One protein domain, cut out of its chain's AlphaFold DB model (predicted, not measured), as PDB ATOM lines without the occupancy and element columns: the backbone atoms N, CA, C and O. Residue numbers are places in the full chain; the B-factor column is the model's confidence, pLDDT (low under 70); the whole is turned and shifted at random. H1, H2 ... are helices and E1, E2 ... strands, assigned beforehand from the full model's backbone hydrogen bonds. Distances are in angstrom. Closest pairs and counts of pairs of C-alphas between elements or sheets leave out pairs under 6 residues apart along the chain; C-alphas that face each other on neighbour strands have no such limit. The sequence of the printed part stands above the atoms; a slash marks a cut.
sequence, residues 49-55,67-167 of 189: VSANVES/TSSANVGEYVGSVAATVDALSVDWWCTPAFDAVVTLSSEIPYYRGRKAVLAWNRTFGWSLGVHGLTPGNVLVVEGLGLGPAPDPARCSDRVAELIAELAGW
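Overview. This is residues 49 to 55 and 67 to 167 of the 189 residues of an uncharacterized protein of Rhodococcus jostii (UniProt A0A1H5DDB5). A strongly twisted sheet of six strands forms a wall with two helices packed on one face: H1 runs along E2 and E3, and H2 slants over E4. The first residues of H2, 150 to 154, meet H1, and the opposite face of the sheet bears no named helix. The printed part has 108 residues, with six named strands and two named helices in the order E1 H1 E2 E3 E4 E5 E6 H2. The sheet runs E1 E2 E3 E4 E5 E6, all antiparallel, and the class is mixed, helices and strands. The whole is compact, with a radius of gyration of the C-alphas of 12.8 A and spans of 43 by 30 by 29 A.

Arrangement. Edge strand E1, residues 49 to 52, is antiparallel to E2, residues 85 to 90, with N 51 and O 88 within hydrogen-bond range at 3.0 A. H1, residues 68 to 82, is on the sheet at a height of 9.8 A. It lies over E2 and over E3, residues 98 to 105, and runs along the strands, at 2 degrees to E3 on the local plane; the closest C-alphas of H1 and E3 are those of Ala 80 and Val 100, 6.4 A apart. E2, E3, E4 of residues 113 to 119, E5 of residues 123 to 129 and edge strand E6 of residues 136 to 141 form a meander, each strand the antiparallel neighbour of the one before, and each successive two form a hairpin. Pairs within hydrogen-bond range are N 99 and O 89 at 2.8 A, N 100 and O 116 at 2.8 A, N 117 and O 125 at 2.9 A, and N 126 and O 140 at 2.8 A. E3 bends by 60 degrees at residue 102. H2, residues 150 to 167, is on the same face as H1 at a height of 9.0 A, slantwise to the strands, at 47 degrees to E4 on the local plane. It lies over E4 and only just over E5, on which 3 of its C-alphas fall. With residues 150 to 154 alone H2 touches H1, at a steep tilt of 50 degrees, the same way; their closest C-alphas, Val 79 and Pro 150, are 4.7 A apart. O i to N i+4 pairs are within range in 10 of 11 for H1 and 13 of 14 for H2.

Along the chain. E1 begins at C-alpha 49, (111.063, 191.614, 151.052). H1 is 21.7 A long, E3 18.7 A, E4 19.4 A and E5 17.8 A. H2, 26.2 A long, ends at C-alpha 167, (141.668, 178.884, 143.886).

Size, cuts and confidence. The two C-alphas farthest apart, those of Thr 67 and Trp 167, are 42.9 A apart. Residues 56 to 66 are not printed, and C-alphas 55 and 67 are 24.7 A apart across the cut. Of the links that are printed whole, none is long. Mean pLDDT of the printed part is 84.5; residues 49 to 55 and 67 to 70 are under 70.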
ATOM      1  N   VAL A  49     111.012 190.754 149.863       58.81
ATOM      2  CA  VAL A  49     111.063 191.614 151.052       58.81
ATOM      3  C   VAL A  49     112.514 191.678 151.498       58.81
ATOM      4  O   VAL A  49     113.072 190.655 151.895       58.81
ATOM      5  N   SER A  50     113.110 192.865 151.390       62.16
ATOM      6  CA  SER A  50     114.490 193.142 151.788       62.16
ATOM      7  C   SER A  50     114.511 193.856 153.132       62.16
ATOM      8  O   SER A  50     113.829 194.868 153.301       62.16
ATOM      9  N   ALA A  51     115.314 193.370 154.071       65.69
ATOM     10  CA  ALA A  51     115.633 194.080 155.305       65.69
ATOM     11  C   ALA A  51     117.138 194.362 155.360       65.69
ATOM     12  O   ALA A  51     117.931 193.457 155.094       65.69
ATOM     13  N   ASN A  52     117.517 195.595 155.706       60.59
ATOM     14  CA  ASN A  52     118.908 195.960 155.984       60.59
ATOM     15  C   ASN A  52     119.232 195.650 157.445       60.59
ATOM     16  O   ASN A  52     118.439 195.960 158.335       60.59
ATOM     17  N   VAL A  53     120.404 195.070 157.688       57.41
ATOM     18  CA  VAL A  53     120.834 194.662 159.037       57.41
ATOM     19  C   VAL A  53     121.464 195.832 159.814       57.41
ATOM     20  O   VAL A  53     121.449 195.838 161.041       57.41
ATOM     21  N   GLU A  54     121.913 196.889 159.125       45.16
ATOM     22  CA  GLU A  54     122.615 198.059 159.697       45.16
ATOM     23  C   GLU A  54     121.756 199.025 160.535       45.16
ATOM     24  O   GLU A  54     122.222 200.081 160.961       45.16
ATOM     25  N   SER A  55     120.496 198.710 160.816       39.53
ATOM     26  CA  SER A  55     119.655 199.543 161.678       39.53
ATOM     27  C   SER A  55     119.042 198.695 162.776       39.53
ATOM     28  O   SER A  55     117.972 198.106 162.620       39.53
ATOM     29  N   THR A  67     103.429 181.692 163.308       31.36
ATOM     30  CA  THR A  67     103.947 180.629 164.202       31.36
ATOM     31  C   THR A  67     105.010 179.655 163.688       31.36
ATOM     32  O   THR A  67     105.990 179.463 164.398       31.36
ATOM     33  N   SER A  68     104.937 179.117 162.467       49.25
ATOM     34  CA  SER A  68     106.093 178.394 161.881       49.25
ATOM     35  C   SER A  68     107.107 179.355 161.252       49.25
ATOM     36  O   SER A  68     108.301 179.067 161.227       49.25
ATOM     37  N   SER A  69     106.631 180.495 160.752       54.38
ATOM     38  CA  SER A  69     107.439 181.531 160.102       54.38
ATOM     39  C   SER A  69     108.183 182.431 161.087       54.38
ATOM     40  O   SER A  69     109.241 182.936 160.735       54.38
ATOM     41  N   ALA A  70     107.673 182.602 162.312       58.53
ATOM     42  CA  ALA A  70     108.330 183.407 163.344       58.53
ATOM     43  C   ALA A  70     109.681 182.785 163.739       58.53
ATOM     44  O   ALA A  70     110.707 183.448 163.650       58.53
ATOM     45  N   ASN A  71     109.696 181.475 164.010       79.31
ATOM     46  CA  ASN A  71     110.917 180.737 164.351       79.31
ATOM     47  C   ASN A  71     111.915 180.683 163.181       79.31
ATOM     48  O   ASN A  71     113.123 180.691 163.385       79.31
ATOM     49  N   VAL A  72     111.414 180.633 161.942       85.62
ATOM     50  CA  VAL A  72     112.252 180.658 160.734       85.62
ATOM     51  C   VAL A  72     112.863 182.040 160.512       85.62
ATOM     52  O   VAL A  72     114.045 182.137 160.197       85.62
ATOM     53  N   GLY A  73     112.078 183.102 160.697       86.50
ATOM     54  CA  GLY A  73     112.558 184.478 160.620       86.50
ATOM     55  C   GLY A  73     113.632 184.766 161.666       86.50
ATOM     56  O   GLY A  73     114.678 185.310 161.326       86.50
ATOM     57  N   GLU A  74     113.417 184.332 162.909       88.88
ATOM     58  CA  GLU A  74     114.399 184.439 163.995       88.88
ATOM     59  C   GLU A  74     115.666 183.627 163.717       88.88
ATOM     60  O   GLU A  74     116.775 184.119 163.929       88.88
ATOM     61  N   TYR A  75     115.521 182.408 163.191       90.12
ATOM     62  CA  TYR A  75     116.655 181.576 162.808       90.12
ATOM     63  C   TYR A  75     117.494 182.225 161.699       90.12
ATOM     64  O   TYR A  75     118.694 182.435 161.875       90.12
ATOM     65  N   VAL A  76     116.866 182.594 160.577       91.38
ATOM     66  CA  VAL A  76     117.546 183.252 159.450       91.38
ATOM     67  C   VAL A  76     118.150 184.583 159.892       91.38
ATOM     68  O   VAL A  76     119.273 184.892 159.504       91.38
ATOM     69  N   GLY A  77     117.456 185.338 160.748       90.50
ATOM     70  CA  GLY A  77     117.966 186.570 161.349       90.50
ATOM     71  C   GLY A  77     119.195 186.337 162.227       90.50
ATOM     72  O   GLY A  77     120.157 187.094 162.141       90.50
ATOM     73  N   SER A  78     119.213 185.257 163.011       92.56
ATOM     74  CA  SER A  78     120.364 184.884 163.842       92.56
ATOM     75  C   SER A  78     121.565 184.484 162.987       92.56
ATOM     76  O   SER A  78     122.680 184.937 163.243       92.56
ATOM     77  N   VAL A  79     121.351 183.688 161.932       92.94
ATOM     78  CA  VAL A  79     122.408 183.364 160.960       92.94
ATOM     79  C   VAL A  79     122.928 184.640 160.305       92.94
ATOM     80  O   VAL A  79     124.132 184.860 160.330       92.94
ATOM     81  N   ALA A  80     122.041 185.507 159.806       93.56
ATOM     82  CA  ALA A  80     122.394 186.775 159.168       93.56
ATOM     83  C   ALA A  80     123.231 187.686 160.083       93.56
ATOM     84  O   ALA A  80     124.235 188.237 159.639       93.56
ATOM     85  N   ALA A  81     122.873 187.793 161.364       90.50
ATOM     86  CA  ALA A  81     123.653 188.547 162.342       90.50
ATOM     87  C   ALA A  81     125.043 187.930 162.581       90.50
ATOM     88  O   ALA A  81     126.032 188.648 162.684       90.50
ATOM     89  N   THR A  82     125.134 186.597 162.632       92.75
ATOM     90  CA  THR A  82     126.393 185.882 162.915       92.75
ATOM     91  C   THR A  82     127.382 185.939 161.745       92.75
ATOM     92  O   THR A  82     128.590 185.827 161.947       92.75
ATOM     93  N   VAL A  83     126.882 186.111 160.520       90.88
ATOM     94  CA  VAL A  83     127.695 186.217 159.293       90.88
ATOM     95  C   VAL A  83     127.922 187.660 158.835       90.88
ATOM     96  O   VAL A  83     128.405 187.860 157.723       90.88
ATOM     97  N   ASP A  84     127.553 188.650 159.658       87.25
ATOM     98  CA  ASP A  84     127.643 190.080 159.327       87.25
ATOM     99  C   ASP A  84     126.990 190.409 157.968       87.25
ATOM    100  O   ASP A  84     127.585 190.959 157.035       87.25
ATOM    101  N   ALA A  85     125.744 189.963 157.813       92.00
ATOM    102  CA  ALA A  85     124.991 190.174 156.592       92.00
ATOM    103  C   ALA A  85     124.631 191.650 156.393       92.00
ATOM    104  O   ALA A  85     124.222 192.331 157.322       92.00
ATOM    105  N   LEU A  86     124.673 192.113 155.145       91.19
ATOM    106  CA  LEU A  86     124.185 193.433 154.745       91.19
ATOM    107  C   LEU A  86     122.658 193.455 154.635       91.19
ATOM    108  O   LEU A  86     121.998 194.412 155.050       91.19
ATOM    109  N   SER A  87     122.089 192.395 154.059       90.31
ATOM    110  CA  SER A  87     120.652 192.298 153.831       90.31
ATOM    111  C   SER A  87     120.137 190.867 153.864       90.31
ATOM    112  O   SER A  87     120.869 189.911 153.599       90.31
ATOM    113  N   VAL A  88     118.841 190.737 154.138       92.25
ATOM    114  CA  VAL A  88     118.085 189.489 154.000       92.25
ATOM    115  C   VAL A  88     116.947 189.714 153.015       92.25
ATOM    116  O   VAL A  88     116.128 190.610 153.211       92.25
ATOM    117  N   ASP A  89     116.900 188.893 151.972       90.12
ATOM    118  CA  ASP A  89     115.886 188.886 150.927       90.12
ATOM    119  C   ASP A  89     115.045 187.613 151.016       90.12
ATOM    120  O   ASP A  89     115.533 186.512 150.760       90.12
ATOM    121  N   TRP A  90     113.759 187.752 151.321       89.62
ATOM    122  CA  TRP A  90     112.824 186.623 151.321       89.62
ATOM    123  C   TRP A  90     112.292 186.366 149.920       89.62
ATOM    124  O   TRP A  90     111.910 187.308 149.223       89.62
ATOM    125  N   TRP A  91     112.322 185.107 149.489       86.06
ATOM    126  CA  TRP A  91     111.968 184.698 148.134       86.06
ATOM    127  C   TRP A  91     110.790 183.724 148.185       86.06
ATOM    128  O   TRP A  91     110.757 182.792 148.982       86.06
ATOM    129  N   CYS A  92     109.815 183.906 147.294       76.12
ATOM    130  CA  CYS A  92     108.708 182.962 147.112       76.12
ATOM    131  C   CYS A  92     109.002 181.977 145.970       76.12
ATOM    132  O   CYS A  92     108.157 181.749 145.107       76.12
ATOM    133  N   THR A  93     110.224 181.440 145.925       76.81
ATOM    134  CA  THR A  93     110.660 180.513 144.871       76.81
ATOM    135  C   THR A  93     110.828 179.103 145.431       76.81
ATOM    136  O   THR A  93     111.178 178.959 146.597       76.81
ATOM    137  N   PRO A  94     110.637 178.045 144.625       74.56
ATOM    138  CA  PRO A  94     110.873 176.677 145.087       74.56
ATOM    139  C   PRO A  94     112.358 176.381 145.352       74.56
ATOM    140  O   PRO A  94     112.672 175.421 146.050       74.56
ATOM    141  N   ALA A  95     113.270 177.182 144.790       82.81
ATOM    142  CA  ALA A  95     114.707 176.997 144.956       82.81
ATOM    143  C   ALA A  95     115.189 177.493 146.324       82.81
ATOM    144  O   ALA A  95     115.855 176.748 147.039       82.81
ATOM    145  N   PHE A  96     114.815 178.716 146.711       87.25
ATOM    146  CA  PHE A  96     115.245 179.334 147.965       87.25
ATOM    147  C   PHE A  96     114.096 180.063 148.653       87.25
ATOM    148  O   PHE A  96     113.306 180.750 148.000       87.25
ATOM    149  N   ASP A  97     114.071 179.921 149.977       89.12
ATOM    150  CA  ASP A  97     113.162 180.614 150.885       89.12
ATOM    151  C   ASP A  97     113.732 181.988 151.287       89.12
ATOM    152  O   ASP A  97     112.997 182.972 151.392       89.12
ATOM    153  N   ALA A  98     115.050 182.063 151.500       91.44
ATOM    154  CA  ALA A  98     115.746 183.281 151.903       91.44
ATOM    155  C   ALA A  98     117.129 183.378 151.255       91.44
ATOM    156  O   ALA A  98     117.810 182.374 151.057       91.44
ATOM    157  N   VAL A  99     117.561 184.601 150.961       93.00
ATOM    158  CA  VAL A  99     118.902 184.917 150.471       93.00
ATOM    159  C   VAL A  99     119.493 186.012 151.345       93.00
ATOM    160  O   VAL A  99     118.950 187.105 151.445       93.00
ATOM    161  N   VAL A 100     120.615 185.715 151.983       94.31
ATOM    162  CA  VAL A 100     121.343 186.621 152.867       94.31
ATOM    163  C   VAL A 100     122.561 187.143 152.111       94.31
ATOM    164  O   VAL A 100     123.384 186.355 151.657       94.31
ATOM    165  N   THR A 101     122.682 188.457 151.945       93.56
ATOM    166  CA  THR A 101     123.837 189.070 151.272       93.56
ATOM    167  C   THR A 101     124.909 189.392 152.299       93.56
ATOM    168  O   THR A 101     124.631 190.091 153.268       93.56
ATOM    169  N   LEU A 102     126.129 188.907 152.086       92.81
ATOM    170  CA  LEU A 102     127.257 189.121 152.990       92.81
ATOM    171  C   LEU A 102     127.996 190.422 152.657       92.81
ATOM    172  O   LEU A 102     127.951 190.906 151.521       92.81
ATOM    173  N   SER A 103     128.724 190.966 153.632       87.50
ATOM    174  CA  SER A 103     129.643 192.092 153.419       87.50
ATOM    175  C   SER A 103     130.879 191.695 152.591       87.50
ATOM    176  O   SER A 103     131.453 192.526 151.874       87.50
ATOM    177  N   SER A 104     131.235 190.408 152.616       86.00
ATOM    178  CA  SER A 104     132.368 189.810 151.911       86.00
ATOM    179  C   SER A 104     132.095 189.524 150.429       86.00
ATOM    180  O   SER A 104     130.961 189.430 149.953       86.00
ATOM    181  N   GLU A 105     133.176 189.395 149.666       87.62
ATOM    182  CA  GLU A 105     133.155 189.089 148.236       87.62
ATOM    183  C   GLU A 105     133.959 187.826 147.975       87.62
ATOM    184  O   GLU A 105     134.983 187.590 148.615       87.62
ATOM    185  N   ILE A 106     133.527 187.039 146.992       83.94
ATOM    186  CA  ILE A 106     134.310 185.901 146.516       83.94
ATOM    187  C   ILE A 106     135.239 186.419 145.405       83.94
ATOM    188  O   ILE A 106     134.735 186.805 144.341       83.94
ATOM    189  N   PRO A 107     136.578 186.432 145.594       78.31
ATOM    190  CA  PRO A 107     137.513 187.113 144.689       78.31
ATOM    191  C   PRO A 107     137.403 186.679 143.223       78.31
ATOM    192  O   PRO A 107     137.544 187.498 142.311       78.31
ATOM    193  N   TYR A 108     137.091 185.400 142.993       76.69
ATOM    194  CA  TYR A 108     136.914 184.827 141.660       76.69
ATOM    195  C   TYR A 108     135.790 185.507 140.854       76.69
ATOM    196  O   TYR A 108     135.884 185.653 139.635       76.69
ATOM    197  N   TYR A 109     134.739 185.995 141.519       80.31
ATOM    198  CA  TYR A 109     133.520 186.485 140.871       80.31
ATOM    199  C   TYR A 109     133.473 188.005 140.643       80.31
ATOM    200  O   TYR A 109     132.386 188.553 140.443       80.31
ATOM    201  N   ARG A 110     134.647 188.656 140.569       73.81
ATOM    202  CA  ARG A 110     134.855 190.049 140.112       73.81
ATOM    203  C   ARG A 110     134.047 191.108 140.874       73.81
ATOM    204  O   ARG A 110     133.357 191.917 140.263       73.81
ATOM    205  N   GLY A 111     134.148 191.121 142.198       76.75
ATOM    206  CA  GLY A 111     133.544 192.182 143.012       76.75
ATOM    207  C   GLY A 111     132.057 191.990 143.312       76.75
ATOM    208  O   GLY A 111     131.371 192.923 143.719       76.75
ATOM    209  N   ARG A 112     131.524 190.785 143.082       85.19
ATOM    210  CA  ARG A 112     130.164 190.434 143.496       85.19
ATOM    211  C   ARG A 112     130.161 189.992 144.953       85.19
ATOM    212  O   ARG A 112     130.964 189.140 145.341       85.19
ATOM    213  N   LYS A 113     129.223 190.548 145.724       88.56
ATOM    214  CA  LYS A 113     128.978 190.142 147.109       88.56
ATOM    215  C   LYS A 113     128.616 188.665 147.170       88.56
ATOM    216  O   LYS A 113     127.854 188.163 146.333       88.56
ATOM    217  N   ALA A 114     129.198 187.990 148.151       92.38
ATOM    218  CA  ALA A 114     128.828 186.635 148.495       92.38
ATOM    219  C   ALA A 114     127.392 186.626 149.027       92.38
ATOM    220  O   ALA A 114     126.931 187.589 149.646       92.38
ATOM    221  N   VAL A 115     126.677 185.537 148.773       94.56
ATOM    222  CA  VAL A 115     125.333 185.329 149.304       94.56
ATOM    223  C   VAL A 115     125.209 183.947 149.913       94.56
ATOM    224  O   VAL A 115     125.824 182.988 149.447       94.56
ATOM    225  N   LEU A 116     124.360 183.852 150.921       95.19
ATOM    226  CA  LEU A 116     123.901 182.612 151.509       95.19
ATOM    227  C   LEU A 116     122.445 182.398 151.140       95.19
ATOM    228  O   LEU A 116     121.563 183.122 151.592       95.19
ATOM    229  N   ALA A 117     122.202 181.400 150.304       94.44
ATOM    230  CA  ALA A 117     120.866 181.015 149.897       94.44
ATOM    231  C   ALA A 117     120.398 179.840 150.758       94.44
ATOM    232  O   ALA A 117     121.081 178.819 150.859       94.44
ATOM    233  N   TRP A 118     119.249 180.003 151.402       94.88
ATOM    234  CA  TRP A 118     118.671 179.020 152.300       94.88
ATOM    235  C   TRP A 118     117.428 178.389 151.705       94.88
ATOM    236  O   TRP A 118     116.544 179.066 151.171       94.88
ATOM    237  N   ASN A 119     117.348 177.079 151.864       90.31
ATOM    238  CA  ASN A 119     116.165 176.293 151.593       90.31
ATOM    239  C   ASN A 119     115.875 175.420 152.816       90.31
ATOM    240  O   ASN A 119     116.762 174.731 153.315       90.31
ATOM    241  N   ARG A 120     114.626 175.388 153.277       86.88
ATOM    242  CA  ARG A 120     114.219 174.593 154.448       86.88
ATOM    243  C   ARG A 120     114.473 173.084 154.322       86.88
ATOM    244  O   ARG A 120     114.520 172.390 155.332       86.88
ATOM    245  N   THR A 121     114.577 172.564 153.100       85.00
ATOM    246  CA  THR A 121     114.761 171.137 152.805       85.00
ATOM    247  C   THR A 121     116.237 170.756 152.756       85.00
ATOM    248  O   THR A 121     116.613 169.728 153.312       85.00
ATOM    249  N   PHE A 122     117.076 171.577 152.119       82.56
ATOM    250  CA  PHE A 122     118.489 171.246 151.869       82.56
ATOM    251  C   PHE A 122     119.476 172.042 152.732       82.56
ATOM    252  O   PHE A 122     120.618 171.624 152.906       82.56
ATOM    253  N   GLY A 123     119.034 173.159 153.305       91.75
ATOM    254  CA  GLY A 123     119.845 174.052 154.117       91.75
ATOM    255  C   GLY A 123     120.502 175.166 153.326       91.75
ATOM    256  O   GLY A 123     119.928 175.722 152.390       91.75
ATOM    257  N   TRP A 124     121.694 175.537 153.778       95.25
ATOM    258  CA  TRP A 124     122.422 176.708 153.309       95.25
ATOM    259  C   TRP A 124     123.384 176.368 152.175       95.25
ATOM    260  O   TRP A 124     124.094 175.361 152.214       95.25
ATOM    261  N   SER A 125     123.442 177.256 151.190       95.12
ATOM    262  CA  SER A 125     124.397 177.206 150.086       95.12
ATOM    263  C   SER A 125     125.074 178.560 149.911       95.12
ATOM    264  O   SER A 125     124.414 179.600 149.956       95.12
ATOM    265  N   LEU A 126     126.386 178.542 149.692       94.62
ATOM    266  CA  LEU A 126     127.183 179.710 149.357       94.62
ATOM    267  C   LEU A 126     127.092 179.984 147.857       94.62
ATOM    268  O   LEU A 126     127.172 179.076 147.025       94.62
ATOM    269  N   GLY A 127     126.953 181.253 147.504       93.44
ATOM    270  CA  GLY A 127     126.864 181.682 146.122       93.44
ATOM    271  C   GLY A 127     127.241 183.139 145.919       93.44
ATOM    272  O   GLY A 127     127.778 183.808 146.799       93.44
ATOM    273  N   VAL A 128     126.902 183.644 144.738       92.06
ATOM    274  CA  VAL A 128     126.935 185.075 144.407       92.06
ATOM    275  C   VAL A 128     125.634 185.477 143.729       92.06
ATOM    276  O   VAL A 128     124.982 184.655 143.077       92.06
ATOM    277  N   HIS A 129     125.271 186.757 143.819       87.00
ATOM    278  CA  HIS A 129     124.176 187.288 143.005       87.00
ATOM    279  C   HIS A 129     124.444 187.030 141.511       87.00
ATOM    280  O   HIS A 129     125.556 187.219 140.991       87.00
ATOM    281  N   GLY A 130     123.409 186.555 140.823       81.25
ATOM    282  CA  GLY A 130     123.388 186.383 139.379       81.25
ATOM    283  C   GLY A 130     123.441 187.728 138.654       81.25
ATOM    284  O   GLY A 130     123.307 188.792 139.252       81.25
ATOM    285  N   LEU A 131     123.646 187.685 137.338       78.19
ATOM    286  CA  LEU A 131     123.670 188.899 136.512       78.19
ATOM    287  C   LEU A 131     122.277 189.528 136.363       78.19
ATOM    288  O   LEU A 131     122.155 190.722 136.109       78.19
ATOM    289  N   THR A 132     121.232 188.720 136.523       78.00
ATOM    290  CA  THR A 132     119.833 189.136 136.486       78.00
ATOM    291  C   THR A 132     119.269 189.234 137.905       78.00
ATOM    292  O   THR A 132     119.523 188.341 138.721       78.00
ATOM    293  N   PRO A 133     118.464 190.268 138.219       72.88
ATOM    294  CA  PRO A 133     117.809 190.385 139.520       72.88
ATOM    295  C   PRO A 133     117.033 189.118 139.889       72.88
ATOM    296  O   PRO A 133     116.438 188.476 139.023       72.88
ATOM    297  N   GLY A 134     117.047 188.750 141.172       76.50
ATOM    298  CA  GLY A 134     116.327 187.570 141.661       76.50
ATOM    299  C   GLY A 134     116.939 186.235 141.230       76.50
ATOM    300  O   GLY A 134     116.235 185.234 141.187       76.50
ATOM    301  N   ASN A 135     118.233 186.207 140.895       83.94
ATOM    302  CA  ASN A 135     118.959 184.971 140.609       83.94
ATOM    303  C   ASN A 135     120.186 184.856 141.514       83.94
ATOM    304  O   ASN A 135     120.886 185.842 141.738       83.94
ATOM    305  N   VAL A 136     120.461 183.648 142.000       88.50
ATOM    306  CA  VAL A 136     121.681 183.306 142.739       88.50
ATOM    307  C   VAL A 136     122.414 182.225 141.963       88.50
ATOM    308  O   VAL A 136     121.820 181.221 141.573       88.50
ATOM    309  N   LEU A 137     123.711 182.431 141.742       90.38
ATOM    310  CA  LEU A 137     124.606 181.381 141.282       90.38
ATOM    311  C   LEU A 137     125.154 180.660 142.513       90.38
ATOM    312  O   LEU A 137     125.957 181.236 143.248       90.38
ATOM    313  N   VAL A 138     124.715 179.422 142.726       91.38
ATOM    314  CA  VAL A 138     125.257 178.563 143.783       91.38
ATOM    315  C   VAL A 138     126.663 178.123 143.398       91.38
ATOM    316  O   VAL A 138     126.897 177.698 142.268       91.38
ATOM    317  N   VAL A 139     127.579 178.247 144.350       91.38
ATOM    318  CA  VAL A 139     128.970 177.812 144.226       91.38
ATOM    319  C   VAL A 139     129.158 176.496 144.964       91.38
ATOM    320  O   VAL A 139     129.654 175.548 144.370       91.38
ATOM    321  N   GLU A 140     128.733 176.429 146.229       92.06
ATOM    322  CA  GLU A 140     128.945 175.255 147.081       92.06
ATOM    323  C   GLU A 140     127.872 175.148 148.175       92.06
ATOM    324  O   GLU A 140     127.367 176.158 148.670       92.06
ATOM    325  N   GLY A 141     127.520 173.924 148.569       93.12
ATOM    326  CA  GLY A 141     126.628 173.671 149.701       93.12
ATOM    327  C   GLY A 141     127.390 173.651 151.027       93.12
ATOM    328  O   GLY A 141     128.495 173.124 151.108       93.12
ATOM    329  N   LEU A 142     126.799 174.157 152.116       92.50
ATOM    330  CA  LEU A 142     127.475 174.106 153.422       92.50
ATOM    331  C   LEU A 142     127.550 172.676 153.985       92.50
ATOM    332  O   LEU A 142     128.435 172.382 154.784       92.50
ATOM    333  N   GLY A 143     126.619 171.793 153.602       90.06
ATOM    334  CA  GLY A 143     126.601 170.391 154.044       90.06
ATOM    335  C   GLY A 143     126.255 170.191 155.527       90.06
ATOM    336  O   GLY A 143     126.453 169.107 156.064       90.06
ATOM    337  N   LEU A 144     125.731 171.222 156.197       88.75
ATOM    338  CA  LEU A 144     125.418 171.208 157.634       88.75
ATOM    339  C   LEU A 144     123.965 170.801 157.950       88.75
ATOM    340  O   LEU A 144     123.567 170.771 159.113       88.75
ATOM    341  N   GLY A 145     123.173 170.494 156.922       87.50
ATOM    342  CA  GLY A 145     121.743 170.222 157.038       87.50
ATOM    343  C   GLY A 145     120.871 171.486 156.997       87.50
ATOM    344  O   GLY A 145     121.371 172.584 156.737       87.50
ATOM    345  N   PRO A 146     119.552 171.338 157.221       86.31
ATOM    346  CA  PRO A 146     118.575 172.392 156.959       86.31
ATOM    347  C   PRO A 146     118.601 173.552 157.958       86.31
ATOM    348  O   PRO A 146     118.392 174.692 157.557       86.31
ATOM    349  N   ALA A 147     118.865 173.293 159.239       88.88
ATOM    350  CA  ALA A 147     118.885 174.320 160.284       88.88
ATOM    351  C   ALA A 147     120.027 174.079 161.291       88.88
ATOM    352  O   ALA A 147     119.771 173.742 162.448       88.88
ATOM    353  N   PRO A 148     121.297 174.167 160.857       89.06
ATOM    354  CA  PRO A 148     122.444 174.085 161.759       89.06
ATOM    355  C   PRO A 148     122.508 175.280 162.714       89.06
ATOM    356  O   PRO A 148     121.903 176.322 162.466       89.06
ATOM    357  N   ASP A 149     123.309 175.143 163.767       91.06
ATOM    358  CA  ASP A 149     123.635 176.249 164.666       91.06
ATOM    359  C   ASP A 149     124.225 177.463 163.897       91.06
ATOM    360  O   ASP A 149     125.092 177.263 163.036       91.06
ATOM    361  N   PRO A 150     123.787 178.708 164.183       90.94
ATOM    362  CA  PRO A 150     124.249 179.900 163.469       90.94
ATOM    363  C   PRO A 150     125.763 180.134 163.492       90.94
ATOM    364  O   PRO A 150     126.316 180.569 162.480       90.94
ATOM    365  N   ALA A 151     126.451 179.813 164.594       92.31
ATOM    366  CA  ALA A 151     127.902 179.972 164.670       92.31
ATOM    367  C   ALA A 151     128.604 178.996 163.723       92.31
ATOM    368  O   ALA A 151     129.471 179.395 162.949       92.31
ATOM    369  N   ARG A 152     128.127 177.744 163.668       91.62
ATOM    370  CA  ARG A 152     128.644 176.744 162.720       91.62
ATOM    371  C   ARG A 152     128.424 177.137 161.260       91.62
ATOM    372  O   ARG A 152     129.258 176.799 160.421       91.62
ATOM    373  N   CYS A 153     127.325 177.828 160.945       92.00
ATOM    374  CA  CYS A 153     127.141 178.419 159.617       92.00
ATOM    375  C   CYS A 153     128.249 179.426 159.310       92.00
ATOM    376  O   CYS A 153     128.866 179.330 158.254       92.00
ATOM    377  N   SER A 154     128.503 180.365 160.222       92.56
ATOM    378  CA  SER A 154     129.505 181.414 160.017       92.56
ATOM    379  C   SER A 154     130.911 180.846 159.834       92.56
ATOM    380  O   SER A 154     131.568 181.155 158.839       92.56
ATOM    381  N   ASP A 155     131.315 179.914 160.700       94.69
ATOM    382  CA  ASP A 155     132.620 179.250 160.613       94.69
ATOM    383  C   ASP A 155     132.804 178.543 159.263       94.69
ATOM    384  O   ASP A 155     133.814 178.732 158.581       94.69
ATOM    385  N   ARG A 156     131.794 177.776 158.825       94.69
ATOM    386  CA  ARG A 156     131.861 177.041 157.555       94.69
ATOM    387  C   ARG A 156     131.888 177.973 156.344       94.69
ATOM    388  O   ARG A 156     132.505 177.654 155.331       94.69
ATOM    389  N   VAL A 157     131.227 179.123 156.426       93.31
ATOM    390  CA  VAL A 157     131.237 180.131 155.358       93.31
ATOM    391  C   VAL A 157     132.592 180.803 155.252       93.31
ATOM    392  O   VAL A 157     133.103 180.949 154.142       93.31
ATOM    393  N   ALA A 158     133.192 181.169 156.384       91.38
ATOM    394  CA  ALA A 158     134.539 181.720 156.414       91.38
ATOM    395  C   ALA A 158     135.558 180.730 155.826       91.38
ATOM    396  O   ALA A 158     136.380 181.122 154.997       91.38
ATOM    397  N   GLU A 159     135.452 179.448 156.189       92.69
ATOM    398  CA  GLU A 159     136.279 178.368 155.645       92.69
ATOM    399  C   GLU A 159     136.128 178.248 154.120       92.69
ATOM    400  O   GLU A 159     137.120 178.332 153.403       92.69
ATOM    401  N   LEU A 160     134.897 178.158 153.602       91.12
ATOM    402  CA  LEU A 160     134.644 178.047 152.160       91.12
ATOM    403  C   LEU A 160     135.118 179.274 151.372       91.12
ATOM    404  O   LEU A 160     135.654 179.137 150.273       91.12
ATOM    405  N   ILE A 161     134.941 180.486 151.906       89.25
ATOM    406  CA  ILE A 161     135.438 181.705 151.254       89.25
ATOM    407  C   ILE A 161     136.972 181.704 151.219       89.25
ATOM    408  O   ILE A 161     137.552 182.057 150.189       89.25
ATOM    409  N   ALA A 162     137.629 181.295 152.308       88.88
ATOM    410  CA  ALA A 162     139.084 181.191 152.374       88.88
ATOM    411  C   ALA A 162     139.624 180.118 151.418       88.88
ATOM    412  O   ALA A 162     140.591 180.377 150.698       88.88
ATOM    413  N   GLU A 163     138.966 178.956 151.355       88.81
ATOM    414  CA  GLU A 163     139.253 177.920 150.368       88.81
ATOM    415  C   GLU A 163     139.151 178.514 148.966       88.81
ATOM    416  O   GLU A 163     140.165 178.580 148.282       88.81
ATOM    417  N   LEU A 164     137.993 179.054 148.567       85.19
ATOM    418  CA  LEU A 164     137.760 179.632 147.236       85.19
ATOM    419  C   LEU A 164     138.742 180.756 146.872       85.19
ATOM    420  O   LEU A 164     139.111 180.896 145.703       85.19
ATOM    421  N   ALA A 165     139.195 181.546 147.846       82.06
ATOM    422  CA  ALA A 165     140.228 182.554 147.627       82.06
ATOM    423  C   ALA A 165     141.568 181.927 147.201       82.06
ATOM    424  O   ALA A 165     142.252 182.492 146.349       82.06
ATOM    425  N   GLY A 166     141.911 180.743 147.715       79.12
ATOM    426  CA  GLY A 166     143.096 179.981 147.309       79.12
ATOM    427  C   GLY A 166     143.050 179.460 145.866       79.12
ATOM    428  O   GLY A 166     144.100 179.250 145.261       79.12
ATOM    429  N   TRP A 167     141.855 179.301 145.286       76.44
ATOM    430  CA  TRP A 167     141.668 178.884 143.886       76.44
ATOM    431  C   TRP A 167     141.665 180.063 142.912       76.44
ATOM    432  O   TRP A 167     141.733 179.864 141.694       76.44
TER     433      TRP A 167